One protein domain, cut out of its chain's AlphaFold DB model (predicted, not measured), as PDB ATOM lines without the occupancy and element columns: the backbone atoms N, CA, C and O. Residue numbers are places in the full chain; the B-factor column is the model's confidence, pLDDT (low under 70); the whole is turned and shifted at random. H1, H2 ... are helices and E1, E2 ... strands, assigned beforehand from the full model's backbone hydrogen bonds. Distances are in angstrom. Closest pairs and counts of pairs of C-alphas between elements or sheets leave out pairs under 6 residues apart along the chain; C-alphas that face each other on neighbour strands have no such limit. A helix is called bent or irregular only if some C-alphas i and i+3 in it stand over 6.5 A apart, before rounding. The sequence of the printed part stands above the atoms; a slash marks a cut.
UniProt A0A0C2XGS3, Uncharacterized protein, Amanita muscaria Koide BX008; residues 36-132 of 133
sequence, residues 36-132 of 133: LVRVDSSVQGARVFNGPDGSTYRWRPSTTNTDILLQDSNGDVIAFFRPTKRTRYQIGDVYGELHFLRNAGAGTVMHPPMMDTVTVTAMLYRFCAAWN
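Overview. This is residues 36 to 132 of the 133 residues of an uncharacterized protein of Amanita muscaria Koide BX008 (UniProt A0A0C2XGS3). A sheet of five antiparallel strands, curled like part of a barrel, holds one long helix, H1, in its hollow. The last two strands, E4 and E5, make a long bent hairpin: one end of it belongs to the curled wall, and its turn at residues 90 and 91 lies far from the other edge of the sheet. The printed part has 97 residues, with the named elements E1, E2, E3, E4, E5 and H1 along the chain; the sheet's order is also E1, E2, E3, E4, E5. The class is mixed, helices and strands, in two layers, with H1 on one face of the sheet. The whole is compact, with a radius of gyration of the C-alphas of 13.2 A and spans of 37 by 30 by 23 A.

Arrangement. Residues 38 to 39 pair, antiparallel, with residues 47 to 48 of E1, residues 47 to 50, an edge strand. E1 forms a hairpin with E2, residues 56 to 61; N 47 and O 59 are 2.9 A apart, within hydrogen-bond range. E2 forms a hairpin with E3, residues 68 to 71, where N 69 and O 60 are 2.8 A apart. E3 forms a hairpin with E4, residues 77 to 89, where N 68 and O 81 are 2.8 A apart. E4 forms a hairpin with E5, residues 92 to 100, the other edge strand; N 80 and O 99 are 2.9 A apart near one end, and N 89 and O 92 are 2.8 A apart near the other. The five strands are a meander, each the antiparallel neighbour of the one before. E4 bends by 93 degrees at residue 86, and E5 bends by 76 degrees at residue 95. The sheet is strongly twisted. H1, residues 112 to 131, is on this sheet. Its closest C-alphas to E2 are those of Trp 59 and Tyr 125, 7.1 A apart; to E4, those of Phe 81 and Ala 122, 7.2 A. In H1 every O i to N i+4 pair is within hydrogen-bond range. E1 and E5 are apart.

Along the chain. E1 begins at C-alpha 47, (121.398, 165.351, 121.720). E2 measures 17.0 A from first to last C-alpha, E4 27.4 A and E5 21.3 A. H1 measures 28.9 A, from C-alpha 112 at (117.533, 159.990, 142.375) to C-alpha 131 at (121.755, 179.531, 121.507).

Size, cuts and confidence. The two C-alphas farthest apart, those of Ser 42 and Gln 90, are 41.3 A from each other. The printed part has no cut. The link from E5 to H1, 11 residues, is long. Mean pLDDT of the printed part is 90.4; residues 105 to 108 are under 70.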
ATOM      1  N   LEU A  36     127.503 165.781 127.969       95.00
ATOM      2  CA  LEU A  36     126.098 165.669 128.355       95.00
ATOM      3  C   LEU A  36     125.124 166.179 127.283       95.00
ATOM      4  O   LEU A  36     123.912 166.050 127.447       95.00
ATOM      5  N   VAL A  37     125.632 166.788 126.208       95.38
ATOM      6  CA  VAL A  37     124.824 167.364 125.121       95.38
ATOM      7  C   VAL A  37     125.469 167.145 123.752       95.38
ATOM      8  O   VAL A  37     125.435 168.025 122.886       95.38
ATOM      9  N   ARG A  38     126.047 165.958 123.541       96.25
ATOM     10  CA  ARG A  38     126.654 165.588 122.256       96.25
ATOM     11  C   ARG A  38     125.583 165.583 121.175       96.25
ATOM     12  O   ARG A  38     124.499 165.051 121.395       96.25
ATOM     13  N   VAL A  39     125.868 166.179 120.025       95.75
ATOM     14  CA  VAL A  39     124.926 166.207 118.900       95.75
ATOM     15  C   VAL A  39     124.696 164.786 118.393       95.75
ATOM     16  O   VAL A  39     125.648 164.029 118.211       95.75
ATOM     17  N   ASP A  40     123.435 164.434 118.156       94.69
ATOM     18  CA  ASP A  40     123.089 163.200 117.460       94.69
ATOM     19  C   ASP A  40     122.948 163.474 115.959       94.69
ATOM     20  O   ASP A  40     122.022 164.155 115.522       94.69
ATOM     21  N   SER A  41     123.864 162.937 115.153       92.19
ATOM     22  CA  SER A  41     123.847 163.124 113.699       92.19
ATOM     23  C   SER A  41     122.699 162.393 113.000       92.19
ATOM     24  O   SER A  41     122.383 162.715 111.858       92.19
ATOM     25  N   SER A  42     122.081 161.402 113.651       92.38
ATOM     26  CA  SER A  42     120.988 160.614 113.069       92.38
ATOM     27  C   SER A  42     119.626 161.297 113.194       92.38
ATOM     28  O   SER A  42     118.696 160.973 112.456       92.38
ATOM     29  N   VAL A  43     119.495 162.250 114.119       92.81
ATOM     30  CA  VAL A  43     118.219 162.872 114.458       92.81
ATOM     31  C   VAL A  43     118.405 164.377 114.619       92.81
ATOM     32  O   VAL A  43     119.015 164.850 115.575       92.81
ATOM     33  N   GLN A  44     117.816 165.154 113.707       92.19
ATOM     34  CA  GLN A  44     117.936 166.611 113.726       92.19
ATOM     35  C   GLN A  44     117.469 167.212 115.060       92.19
ATOM     36  O   GLN A  44     116.384 166.906 115.562       92.19
ATOM     37  N   GLY A  45     118.304 168.090 115.622       93.75
ATOM     38  CA  GLY A  45     118.044 168.778 116.886       93.75
ATOM     39  C   GLY A  45     118.158 167.890 118.126       93.75
ATOM     40  O   GLY A  45     117.963 168.393 119.228       93.75
ATOM     41  N   ALA A  46     118.475 166.601 117.981       96.88
ATOM     42  CA  ALA A  46     118.642 165.710 119.115       96.88
ATOM     43  C   ALA A  46     120.050 165.778 119.704       96.88
ATOM     44  O   ALA A  46     121.035 166.093 119.029       96.88
ATOM     45  N   ARG A  47     120.136 165.457 120.995       97.56
ATOM     46  CA  ARG A  47     121.398 165.351 121.720       97.56
ATOM     47  C   ARG A  47     121.414 164.118 122.594       97.56
ATOM     48  O   ARG A  47     120.393 163.760 123.178       97.56
ATOM     49  N   VAL A  48     122.584 163.509 122.703       97.44
ATOM     50  CA  VAL A  48     122.806 162.266 123.428       97.44
ATOM     51  C   VAL A  48     123.792 162.444 124.570       97.44
ATOM     52  O   VAL A  48     124.746 163.222 124.495       97.44
ATOM     53  N   PHE A  49     123.580 161.668 125.622       95.75
ATOM     54  CA  PHE A  49     124.458 161.593 126.782       95.75
ATOM     55  C   PHE A  49     124.455 160.180 127.351       95.75
ATOM     56  O   PHE A  49     123.554 159.389 127.073       95.75
ATOM     57  N   ASN A  50     125.467 159.872 128.158       93.81
ATOM     58  CA  ASN A  50     125.507 158.626 128.912       93.81
ATOM     59  C   ASN A  50     124.972 158.887 130.321       93.81
ATOM     60  O   ASN A  50     125.425 159.816 130.993       93.81
ATOM     61  N   GLY A  51     124.000 158.091 130.752       89.69
ATOM     62  CA  GLY A  51     123.470 158.145 132.105       89.69
ATOM     63  C   GLY A  51     124.434 157.542 133.131       89.69
ATOM     64  O   GLY A  51     125.421 156.892 132.776       89.69
ATOM     65  N   PRO A  52     124.156 157.731 134.431       86.62
ATOM     66  CA  PRO A  52     124.958 157.160 135.514       86.62
ATOM     67  C   PRO A  52     124.913 155.625 135.578       86.62
ATOM     68  O   PRO A  52     125.722 155.023 136.280       86.62
ATOM     69  N   ASP A  53     123.971 154.999 134.877       86.50
ATOM     70  CA  ASP A  53     123.850 153.551 134.695       86.50
ATOM     71  C   ASP A  53     124.684 153.022 133.510       86.50
ATOM     72  O   ASP A  53     124.721 151.819 133.278       86.50
ATOM     73  N   GLY A  54     125.360 153.906 132.768       88.69
ATOM     74  CA  GLY A  54     126.136 153.567 131.573       88.69
ATOM     75  C   GLY A  54     125.312 153.501 130.284       88.69
ATOM     76  O   GLY A  54     125.899 153.396 129.207       88.69
ATOM     77  N   SER A  55     123.984 153.614 130.362       91.44
ATOM     78  CA  SER A  55     123.100 153.593 129.193       91.44
ATOM     79  C   SER A  55     123.166 154.912 128.424       91.44
ATOM     80  O   SER A  55     123.435 155.973 128.990       91.44
ATOM     81  N   THR A  56     122.908 154.869 127.116       94.12
ATOM     82  CA  THR A  56     122.786 156.083 126.293       94.12
ATOM     83  C   THR A  56     121.344 156.572 126.286       94.12
ATOM     84  O   THR A  56     120.417 155.792 126.084       94.12
ATOM     85  N   TYR A  57     121.178 157.880 126.447       95.81
ATOM     86  CA  TYR A  57     119.893 158.564 126.422       95.81
ATOM     87  C   TYR A  57     119.897 159.681 125.390       95.81
ATOM     88  O   TYR A  57     120.946 160.262 125.099       95.81
ATOM     89  N   ARG A  58     118.714 160.013 124.869       97.06
ATOM     90  CA  ARG A  58     118.531 161.034 123.834       97.06
ATOM     91  C   ARG A  58     117.455 162.036 124.220       97.06
ATOM     92  O   ARG A  58     116.292 161.672 124.340       97.06
ATOM     93  N   TRP A  59     117.819 163.310 124.287       98.06
ATOM     94  CA  TRP A  59     116.852 164.402 124.217       98.06
ATOM     95  C   TRP A  59     116.567 164.753 122.762       98.06
ATOM     96  O   TRP A  59     117.497 164.901 121.970       98.06
ATOM     97  N   ARG A  60     115.295 164.920 122.402       97.06
ATOM     98  CA  ARG A  60     114.890 165.368 121.064       97.06
ATOM     99  C   ARG A  60     113.597 166.182 121.085       97.06
ATOM    100  O   ARG A  60     112.792 165.998 121.996       97.06
ATOM    101  N   PRO A  61     113.333 167.023 120.074       96.62
ATOM    102  CA  PRO A  61     112.014 167.618 119.900       96.62
ATOM    103  C   PRO A  61     110.971 166.534 119.593       96.62
ATOM    104  O   PRO A  61     111.250 165.581 118.858       96.62
ATOM    105  N   SER A  62     109.765 166.684 120.131       96.12
ATOM    106  CA  SER A  62     108.604 165.909 119.696       96.12
ATOM    107  C   SER A  62     108.226 166.270 118.255       96.12
ATOM    108  O   SER A  62     108.437 167.393 117.802       96.12
ATOM    109  N   THR A  63     107.669 165.313 117.514       93.62
ATOM    110  CA  THR A  63     107.146 165.540 116.152       93.62
ATOM    111  C   THR A  63     105.672 165.917 116.140       93.62
ATOM    112  O   THR A  63     105.166 166.349 115.110       93.62
ATOM    113  N   THR A  64     104.969 165.734 117.258       94.56
ATOM    114  CA  THR A  64     103.512 165.904 117.342       94.56
ATOM    115  C   THR A  64     103.096 167.110 118.174       94.56
ATOM    116  O   THR A  64     101.961 167.566 118.068       94.56
ATOM    117  N   ASN A  65     103.989 167.634 119.011       94.31
ATOM    118  CA  ASN A  65     103.719 168.766 119.889       94.31
ATOM    119  C   ASN A  65     105.020 169.527 120.209       94.31
ATOM    120  O   ASN A  65     106.069 169.262 119.628       94.31
ATOM    121  N   THR A  66     104.949 170.488 121.128       94.06
ATOM    122  CA  THR A  66     106.090 171.322 121.540       94.06
ATOM    123  C   THR A  66     106.937 170.709 122.660       94.06
ATOM    124  O   THR A  66     107.834 171.381 123.173       94.06
ATOM    125  N   ASP A  67     106.664 169.466 123.066       97.00
ATOM    126  CA  ASP A  67     107.421 168.800 124.121       97.00
ATOM    127  C   ASP A  67     108.833 168.437 123.628       97.00
ATOM    128  O   ASP A  67     109.087 168.204 122.443       97.00
ATOM    129  N   ILE A  68     109.766 168.351 124.570       97.50
ATOM    130  CA  ILE A  68     111.102 167.796 124.364       97.50
ATOM    131  C   ILE A  68     111.115 166.439 125.058       97.50
ATOM    132  O   ILE A  68     110.862 166.358 126.256       97.50
ATOM    133  N   LEU A  69     111.388 165.375 124.316       97.38
ATOM    134  CA  LEU A  69     111.275 163.997 124.774       97.38
ATOM    135  C   LEU A  69     112.651 163.453 125.145       97.38
ATOM    136  O   LEU A  69     113.605 163.634 124.386       97.38
ATOM    137  N   LEU A  70     112.737 162.768 126.283       97.56
ATOM    138  CA  LEU A  70     113.873 161.932 126.641       97.56
ATOM    139  C   LEU A  70     113.562 160.496 126.257       97.56
ATOM    140  O   LEU A  70     112.573 159.940 126.735       97.56
ATOM    141  N   GLN A  71     114.432 159.902 125.452       95.88
ATOM    142  CA  GLN A  71     114.378 158.497 125.093       95.88
ATOM    143  C   GLN A  71     115.529 157.718 125.719       95.88
ATOM    144  O   GLN A  71     116.632 158.255 125.867       95.88
ATOM    145  N   ASP A  72     115.272 156.461 126.064       93.31
ATOM    146  CA  ASP A  72     116.321 155.493 126.377       93.31
ATOM    147  C   ASP A  72     116.941 154.884 125.103       93.31
ATOM    148  O   ASP A  72     116.642 155.292 123.975       93.31
ATOM    149  N   SER A  73     117.825 153.901 125.282       90.56
ATOM    150  CA  SER A  73     118.504 153.204 124.186       90.56
ATOM    151  C   SER A  73     117.573 152.381 123.292       90.56
ATOM    152  O   SER A  73     117.940 152.091 122.157       90.56
ATOM    153  N   ASN A  74     116.388 152.009 123.782       91.00
ATOM    154  CA  ASN A  74     115.383 151.262 123.024       91.00
ATOM    155  C   ASN A  74     114.436 152.196 122.255       91.00
ATOM    156  O   ASN A  74     113.662 151.740 121.416       91.00
ATOM    157  N   GLY A  75     114.518 153.508 122.501       91.19
ATOM    158  CA  GLY A  75     113.659 154.518 121.892       91.19
ATOM    159  C   GLY A  75     112.396 154.822 122.700       91.19
ATOM    160  O   GLY A  75     111.601 155.664 122.268       91.19
ATOM    161  N   ASP A  76     112.228 154.208 123.872       93.56
ATOM    162  CA  ASP A  76     111.084 154.457 124.742       93.56
ATOM    163  C   ASP A  76     111.187 155.850 125.356       93.56
ATOM    164  O   ASP A  76     112.248 156.257 125.827       93.56
ATOM    165  N   VAL A  77     110.080 156.599 125.368       95.06
ATOM    166  CA  VAL A  77     110.036 157.917 126.016       95.06
ATOM    167  C   VAL A  77     109.901 157.723 127.518       95.06
ATOM    168  O   VAL A  77     108.900 157.192 127.984       95.06
ATOM    169  N   ILE A  78     110.882 158.203 128.279       94.81
ATOM    170  CA  ILE A  78     110.979 157.978 129.731       94.81
ATOM    171  C   ILE A  78     110.787 159.254 130.563       94.81
ATOM    172  O   ILE A  78     110.490 159.208 131.757       94.81
ATOM    173  N   ALA A  79     110.943 160.414 129.934       96.50
ATOM    174  CA  ALA A  79     110.629 161.715 130.504       96.50
ATOM    175  C   ALA A  79     110.340 162.705 129.374       96.50
ATOM    176  O   ALA A  79     110.714 162.477 128.222       96.50
ATOM    177  N   PHE A  80     109.706 163.825 129.693       97.06
ATOM    178  CA  PHE A  80     109.576 164.928 128.749       97.06
ATOM    179  C   PHE A  80     109.584 166.276 129.459       97.06
ATOM    180  O   PHE A  80     109.114 166.410 130.589       97.06
ATOM    181  N   PHE A  81     110.109 167.291 128.781       97.44
ATOM    182  CA  PHE A  81     109.964 168.680 129.177       97.44
ATOM    183  C   PHE A  81     108.867 169.329 128.340       97.44
ATOM    184  O   PHE A  81     108.943 169.336 127.112       97.44
ATOM    185  N   ARG A  82     107.881 169.919 129.008       95.94
ATOM    186  CA  ARG A  82     106.790 170.662 128.388       95.94
ATOM    187  C   ARG A  82     107.009 172.158 128.585       95.94
ATOM    188  O   ARG A  82     106.898 172.632 129.716       95.94
ATOM    189  N   PRO A  83     107.300 172.927 127.522       92.81
ATOM    190  CA  PRO A  83     107.258 174.379 127.601       92.81
ATOM    191  C   PRO A  83     105.844 174.830 127.968       92.81
ATOM    192  O   PRO A  83     104.868 174.392 127.358       92.81
ATOM    193  N   THR A  84     105.724 175.719 128.946       88.81
ATOM    194  CA  THR A  84     104.439 176.306 129.333       88.81
ATOM    195  C   THR A  84     104.487 177.814 129.148       88.81
ATOM    196  O   THR A  84     105.552 178.439 129.148       88.81
ATOM    197  N   LYS A  85     103.314 178.432 128.970       86.56
ATOM    198  CA  LYS A  85     103.210 179.881 129.164       86.56
ATOM    199  C   LYS A  85     103.623 180.191 130.601       86.56
ATOM    200  O   LYS A  85     103.416 179.360 131.480       86.56
ATOM    201  N   ARG A  86     104.188 181.380 130.826       88.06
ATOM    202  CA  ARG A  86     104.571 181.833 132.167       88.06
ATOM    203  C   ARG A  86     103.379 181.675 133.116       88.06
ATOM    204  O   ARG A  86     102.402 182.413 132.998       88.06
ATOM    205  N   THR A  87     103.496 180.744 134.053       88.12
ATOM    206  CA  THR A  87     102.476 180.458 135.065       88.12
ATOM    207  C   THR A  87     103.055 180.780 136.430       88.12
ATOM    208  O   THR A  87     104.140 180.313 136.783       88.12
ATOM    209  N   ARG A  88     102.347 181.603 137.207       86.88
ATOM    210  CA  ARG A  88     102.773 181.986 138.553       86.88
ATOM    211  C   ARG A  88     102.286 180.950 139.564       86.88
ATOM    212  O   ARG A  88     101.084 180.802 139.762       86.88
ATOM    213  N   TYR A  89     103.219 180.286 140.232       85.56
ATOM    214  CA  TYR A  89     102.964 179.422 141.383       85.56
ATOM    215  C   TYR A  89     103.415 180.114 142.675       85.56
ATOM    216  O   TYR A  89     104.110 181.133 142.645       85.56
ATOM    217  N   GLN A  90     103.072 179.534 143.829       84.44
ATOM    218  CA  GLN A  90     103.538 180.023 145.135       84.44
ATOM    219  C   GLN A  90     105.075 180.066 145.239       84.44
ATOM    220  O   GLN A  90     105.620 180.909 145.940       84.44
ATOM    221  N   ILE A  91     105.764 179.201 144.489       82.81
ATOM    222  CA  ILE A  91     107.229 179.096 144.450       82.81
ATOM    223  C   ILE A  91     107.902 180.037 143.434       82.81
ATOM    224  O   ILE A  91     109.127 180.092 143.383       82.81
ATOM    225  N   GLY A  92     107.131 180.768 142.621       88.88
ATOM    226  CA  GLY A  92     107.657 181.676 141.599       88.88
ATOM    227  C   GLY A  92     107.049 181.479 140.213       88.88
ATOM    228  O   GLY A  92     106.001 180.856 140.046       88.88
ATOM    229  N   ASP A  93     107.703 182.064 139.213       89.81
ATOM    230  CA  ASP A  93     107.306 181.941 137.811       89.81
ATOM    231  C   ASP A  93     107.853 180.652 137.196       89.81
ATOM    232  O   ASP A  93     109.054 180.387 137.236       89.81
ATOM    233  N   VAL A  94     106.965 179.869 136.591       87.81
ATOM    234  CA  VAL A  94     107.293 178.626 135.894       87.81
ATOM    235  C   VAL A  94     107.132 178.841 134.393       87.81
ATOM    236  O   VAL A  94     106.111 179.351 133.932       87.81
ATOM    237  N   TYR A  95     108.158 178.446 133.640       89.00
ATOM    238  CA  TYR A  95     108.237 178.573 132.176       89.00
ATOM    239  C   TYR A  95     108.203 177.211 131.459       89.00
ATOM    240  O   TYR A  95     108.335 177.124 130.237       89.00
ATOM    241  N   GLY A  96     108.091 176.130 132.223       92.38
ATOM    242  CA  GLY A  96     107.944 174.779 131.714       92.38
ATOM    243  C   GLY A  96     108.050 173.750 132.823       92.38
ATOM    244  O   GLY A  96     108.454 174.057 133.946       92.38
ATOM    245  N   GLU A  97     107.676 172.526 132.493       93.25
ATOM    246  CA  GLU A  97     107.532 171.427 133.439       93.25
ATOM    247  C   GLU A  97     108.330 170.218 132.959       93.25
ATOM    248  O   GLU A  97     108.296 169.881 131.777       93.25
ATOM    249  N   LEU A  98     109.031 169.548 133.873       95.19
ATOM    250  CA  LEU A  98     109.716 168.286 133.605       95.19
ATOM    251  C   LEU A  98     108.894 167.140 134.196       95.19
ATOM    252  O   LEU A  98     108.670 167.089 135.405       95.19
ATOM    253  N   HIS A  99     108.461 166.223 133.339       94.62
ATOM    254  CA  HIS A  99     107.607 165.092 133.683       94.62
ATOM    255  C   HIS A  99     108.384 163.787 133.547       94.62
ATOM    256  O   HIS A  99     108.977 163.519 132.505       94.62
ATOM    257  N   PHE A 100     108.352 162.961 134.591       93.12
ATOM    258  CA  PHE A 100     108.979 161.641 134.616       93.12
ATOM    259  C   PHE A 100     107.923 160.549 134.434       93.12
ATOM    260  O   PHE A 100     106.918 160.524 135.152       93.12
ATOM    261  N   LEU A 101     108.145 159.631 133.494       91.06
ATOM    262  CA  LEU A 101     107.215 158.545 133.197       91.06
ATOM    263  C   LEU A 101     107.602 157.301 134.000       91.06
ATOM    264  O   LEU A 101     108.550 156.595 133.676       91.06
ATOM    265  N   ARG A 102     106.852 157.035 135.076       78.00
ATOM    266  CA  ARG A 102     107.195 156.013 136.086       78.00
ATOM    267  C   ARG A 102     107.309 154.584 135.547       78.00
ATOM    268  O   ARG A 102     108.072 153.805 136.103       78.00
ATOM    269  N   ASN A 103     106.557 154.261 134.499       76.38
ATOM    270  CA  ASN A 103     106.461 152.907 133.948       76.38
ATOM    271  C   ASN A 103     107.145 152.781 132.576       76.38
ATOM    272  O   ASN A 103     106.854 151.839 131.847       76.38
ATOM    273  N   ALA A 104     107.981 153.752 132.198       70.75
ATOM    274  CA  ALA A 104     108.657 153.781 130.906       70.75
ATOM    275  C   ALA A 104     110.175 153.626 131.061       70.75
ATOM    276  O   ALA A 104     110.754 154.023 132.080       70.75
ATOM    277  N   GLY A 105     110.811 153.019 130.053       64.69
ATOM    278  CA  GLY A 105     112.155 152.455 130.190       64.69
ATOM    279  C   GLY A 105     112.176 151.373 131.272       64.69
ATOM    280  O   GLY A 105     111.148 151.053 131.867       64.69
ATOM    281  N   ALA A 106     113.335 150.807 131.594       68.94
ATOM    282  CA  ALA A 106     113.471 149.745 132.604       68.94
ATOM    283  C   ALA A 106     113.147 150.176 134.067       68.94
ATOM    284  O   ALA A 106     113.692 149.622 135.018       68.94
ATOM    285  N   GLY A 107     112.314 151.207 134.277       65.94
ATOM    286  CA  GLY A 107     111.926 151.758 135.579       65.94
ATOM    287  C   GLY A 107     113.032 152.557 136.278       65.94
ATOM    288  O   GLY A 107     112.849 153.031 137.398       65.94
ATOM    289  N   THR A 108     114.185 152.739 135.629       67.75
ATOM    290  CA  THR A 108     115.405 153.310 136.227       67.75
ATOM    291  C   THR A 108     115.356 154.826 136.403       67.75
ATOM    292  O   THR A 108     116.099 155.382 137.215       67.75
ATOM    293  N   VAL A 109     114.456 155.510 135.696       75.31
ATOM    294  CA  VAL A 109     114.374 156.975 135.685       75.31
ATOM    295  C   VAL A 109     114.045 157.580 137.042       75.31
ATOM    296  O   VAL A 109     114.559 158.644 137.376       75.31
ATOM    297  N   MET A 110     113.247 156.890 137.856       81.44
ATOM    298  CA  MET A 110     112.823 157.388 139.167       81.44
ATOM    299  C   MET A 110     113.912 157.260 140.248       81.44
ATOM    300  O   MET A 110     113.695 157.648 141.397       81.44
ATOM    301  N   HIS A 111     115.091 156.731 139.910       81.94
ATOM    302  CA  HIS A 111     116.223 156.657 140.826       81.94
ATOM    303  C   HIS A 111     116.874 158.053 140.972       81.94
ATOM    304  O   HIS A 111     117.185 158.670 139.953       81.94
ATOM    305  N   PRO A 112     117.125 158.586 142.190       80.94
ATOM    306  CA  PRO A 112     117.533 159.990 142.375       80.94
ATOM    307  C   PRO A 112     118.738 160.462 141.538       80.94
ATOM    308  O   PRO A 112     118.655 161.524 140.931       80.94
ATOM    309  N   PRO A 113     119.822 159.678 141.399       82.19
ATOM    310  CA  PRO A 113     120.934 159.988 140.490       82.19
ATOM    311  C   PRO A 113     120.532 160.154 139.027       82.19
ATOM    312  O   PRO A 113     121.079 160.999 138.317       82.19
ATOM    313  N   MET A 114     119.585 159.334 138.574       87.00
ATOM    314  CA  MET A 114     119.053 159.427 137.225       87.00
ATOM    315  C   MET A 114     118.187 160.677 137.100       87.00
ATOM    316  O   MET A 114     118.413 161.469 136.193       87.00
ATOM    317  N   MET A 115     117.285 160.934 138.052       88.12
ATOM    318  CA  MET A 115     116.461 162.151 138.061       88.12
ATOM    319  C   MET A 115     117.301 163.437 138.037       88.12
ATOM    320  O   MET A 115     116.981 164.376 137.303       88.12
ATOM    321  N   ASP A 116     118.399 163.468 138.794       87.88
ATOM    322  CA  ASP A 116     119.356 164.577 138.814       87.88
ATOM    323  C   ASP A 116     119.998 164.770 137.431       87.88
ATOM    324  O   ASP A 116     120.020 165.881 136.897       87.88
ATOM    325  N   THR A 117     120.444 163.673 136.811       90.44
ATOM    326  CA  THR A 117     121.040 163.672 135.465       90.44
ATOM    327  C   THR A 117     120.040 164.136 134.403       90.44
ATOM    328  O   THR A 117     120.370 164.980 133.571       90.44
ATOM    329  N   VAL A 118     118.799 163.647 134.449       92.88
ATOM    330  CA  VAL A 118     117.709 164.049 133.543       92.88
ATOM    331  C   VAL A 118     117.410 165.540 133.686       92.88
ATOM    332  O   VAL A 118     117.326 166.252 132.689       92.88
ATOM    333  N   THR A 119     117.316 166.039 134.917       92.38
ATOM    334  CA  THR A 119     117.055 167.461 135.185       92.38
ATOM    335  C   THR A 119     118.168 168.345 134.625       92.38
ATOM    336  O   THR A 119     117.908 169.328 133.932       92.38
ATOM    337  N   VAL A 120     119.421 167.978 134.886       93.38
ATOM    338  CA  VAL A 120     120.606 168.689 134.397       93.38
ATOM    339  C   VAL A 120     120.672 168.712 132.871       93.38
ATOM    340  O   VAL A 120     120.870 169.769 132.269       93.38
ATOM    341  N   THR A 121     120.509 167.549 132.244       95.38
ATOM    342  CA  THR A 121     120.629 167.397 130.789       95.38
ATOM    343  C   THR A 121     119.474 168.074 130.060       95.38
ATOM    344  O   THR A 121     119.710 168.676 129.017       95.38
ATOM    345  N   ALA A 122     118.267 168.097 130.637       95.50
ATOM    346  CA  ALA A 122     117.150 168.885 130.116       95.50
ATOM    347  C   ALA A 122     117.493 170.384 130.058       95.50
ATOM    348  O   ALA A 122     117.222 171.049 129.057       95.50
ATOM    349  N   MET A 123     118.115 170.925 131.112       92.69
ATOM    350  CA  MET A 123     118.508 172.339 131.153       92.69
ATOM    351  C   MET A 123     119.605 172.658 130.136       92.69
ATOM    352  O   MET A 123     119.487 173.650 129.415       92.69
ATOM    353  N   LEU A 124     120.630 171.807 130.028       94.75
ATOM    354  CA  LEU A 124     121.690 171.983 129.030       94.75
ATOM    355  C   LEU A 124     121.160 171.870 127.605       94.75
ATOM    356  O   LEU A 124     121.462 172.727 126.782       94.75
ATOM    357  N   TYR A 125     120.334 170.862 127.320       96.12
ATOM    358  CA  TYR A 125     119.711 170.697 126.010       96.12
ATOM    359  C   TYR A 125     118.968 171.971 125.597       96.12
ATOM    360  O   TYR A 125     119.175 172.484 124.498       96.12
ATOM    361  N   ARG A 126     118.138 172.517 126.497       93.75
ATOM    362  CA  ARG A 126     117.370 173.743 126.241       93.75
ATOM    363  C   ARG A 126     118.267 174.954 126.023       93.75
ATOM    364  O   ARG A 126     117.968 175.763 125.151       93.75
ATOM    365  N   PHE A 127     119.352 175.075 126.785       92.06
ATOM    366  CA  PHE A 127     120.333 176.137 126.583       92.06
ATOM    367  C   PHE A 127     120.974 176.037 125.195       92.06
ATOM    368  O   PHE A 127     120.938 177.003 124.437       92.06
ATOM    369  N   CYS A 128     121.484 174.864 124.820       93.12
ATOM    370  CA  CYS A 128     122.117 174.695 123.516       93.12
ATOM    371  C   CYS A 128     121.128 174.876 122.359       93.12
ATOM    372  O   CYS A 128     121.500 175.411 121.321       93.12
ATOM    373  N   ALA A 129     119.867 174.467 122.532       91.81
ATOM    374  CA  ALA A 129     118.819 174.698 121.543       91.81
ATOM    375  C   ALA A 129     118.497 176.193 121.371       91.81
ATOM    376  O   ALA A 129     118.306 176.644 120.247       91.81
ATOM    377  N   ALA A 130     118.464 176.970 122.459       90.62
ATOM    378  CA  ALA A 130     118.174 178.405 122.410       90.62
ATOM    379  C   ALA A 130     119.309 179.235 121.783       90.62
ATOM    380  O   ALA A 130     119.038 180.254 121.153       90.62
ATOM    381  N   TRP A 131     120.561 178.801 121.954       89.69
ATOM    382  CA  TRP A 131     121.755 179.531 121.507       89.69
ATOM    383  C   TRP A 131     122.464 178.899 120.306       89.69
ATOM    384  O   TRP A 131     123.514 179.386 119.898       89.69
ATOM    385  N   ASN A 132     121.890 177.838 119.734       84.62
ATOM    386  CA  ASN A 132     122.434 177.104 118.591       84.62
ATOM    387  C   ASN A 132     123.904 176.665 118.787       84.62
ATOM    388  O   ASN A 132     124.750 176.899 117.925       84.62
TER     389      ASN A 132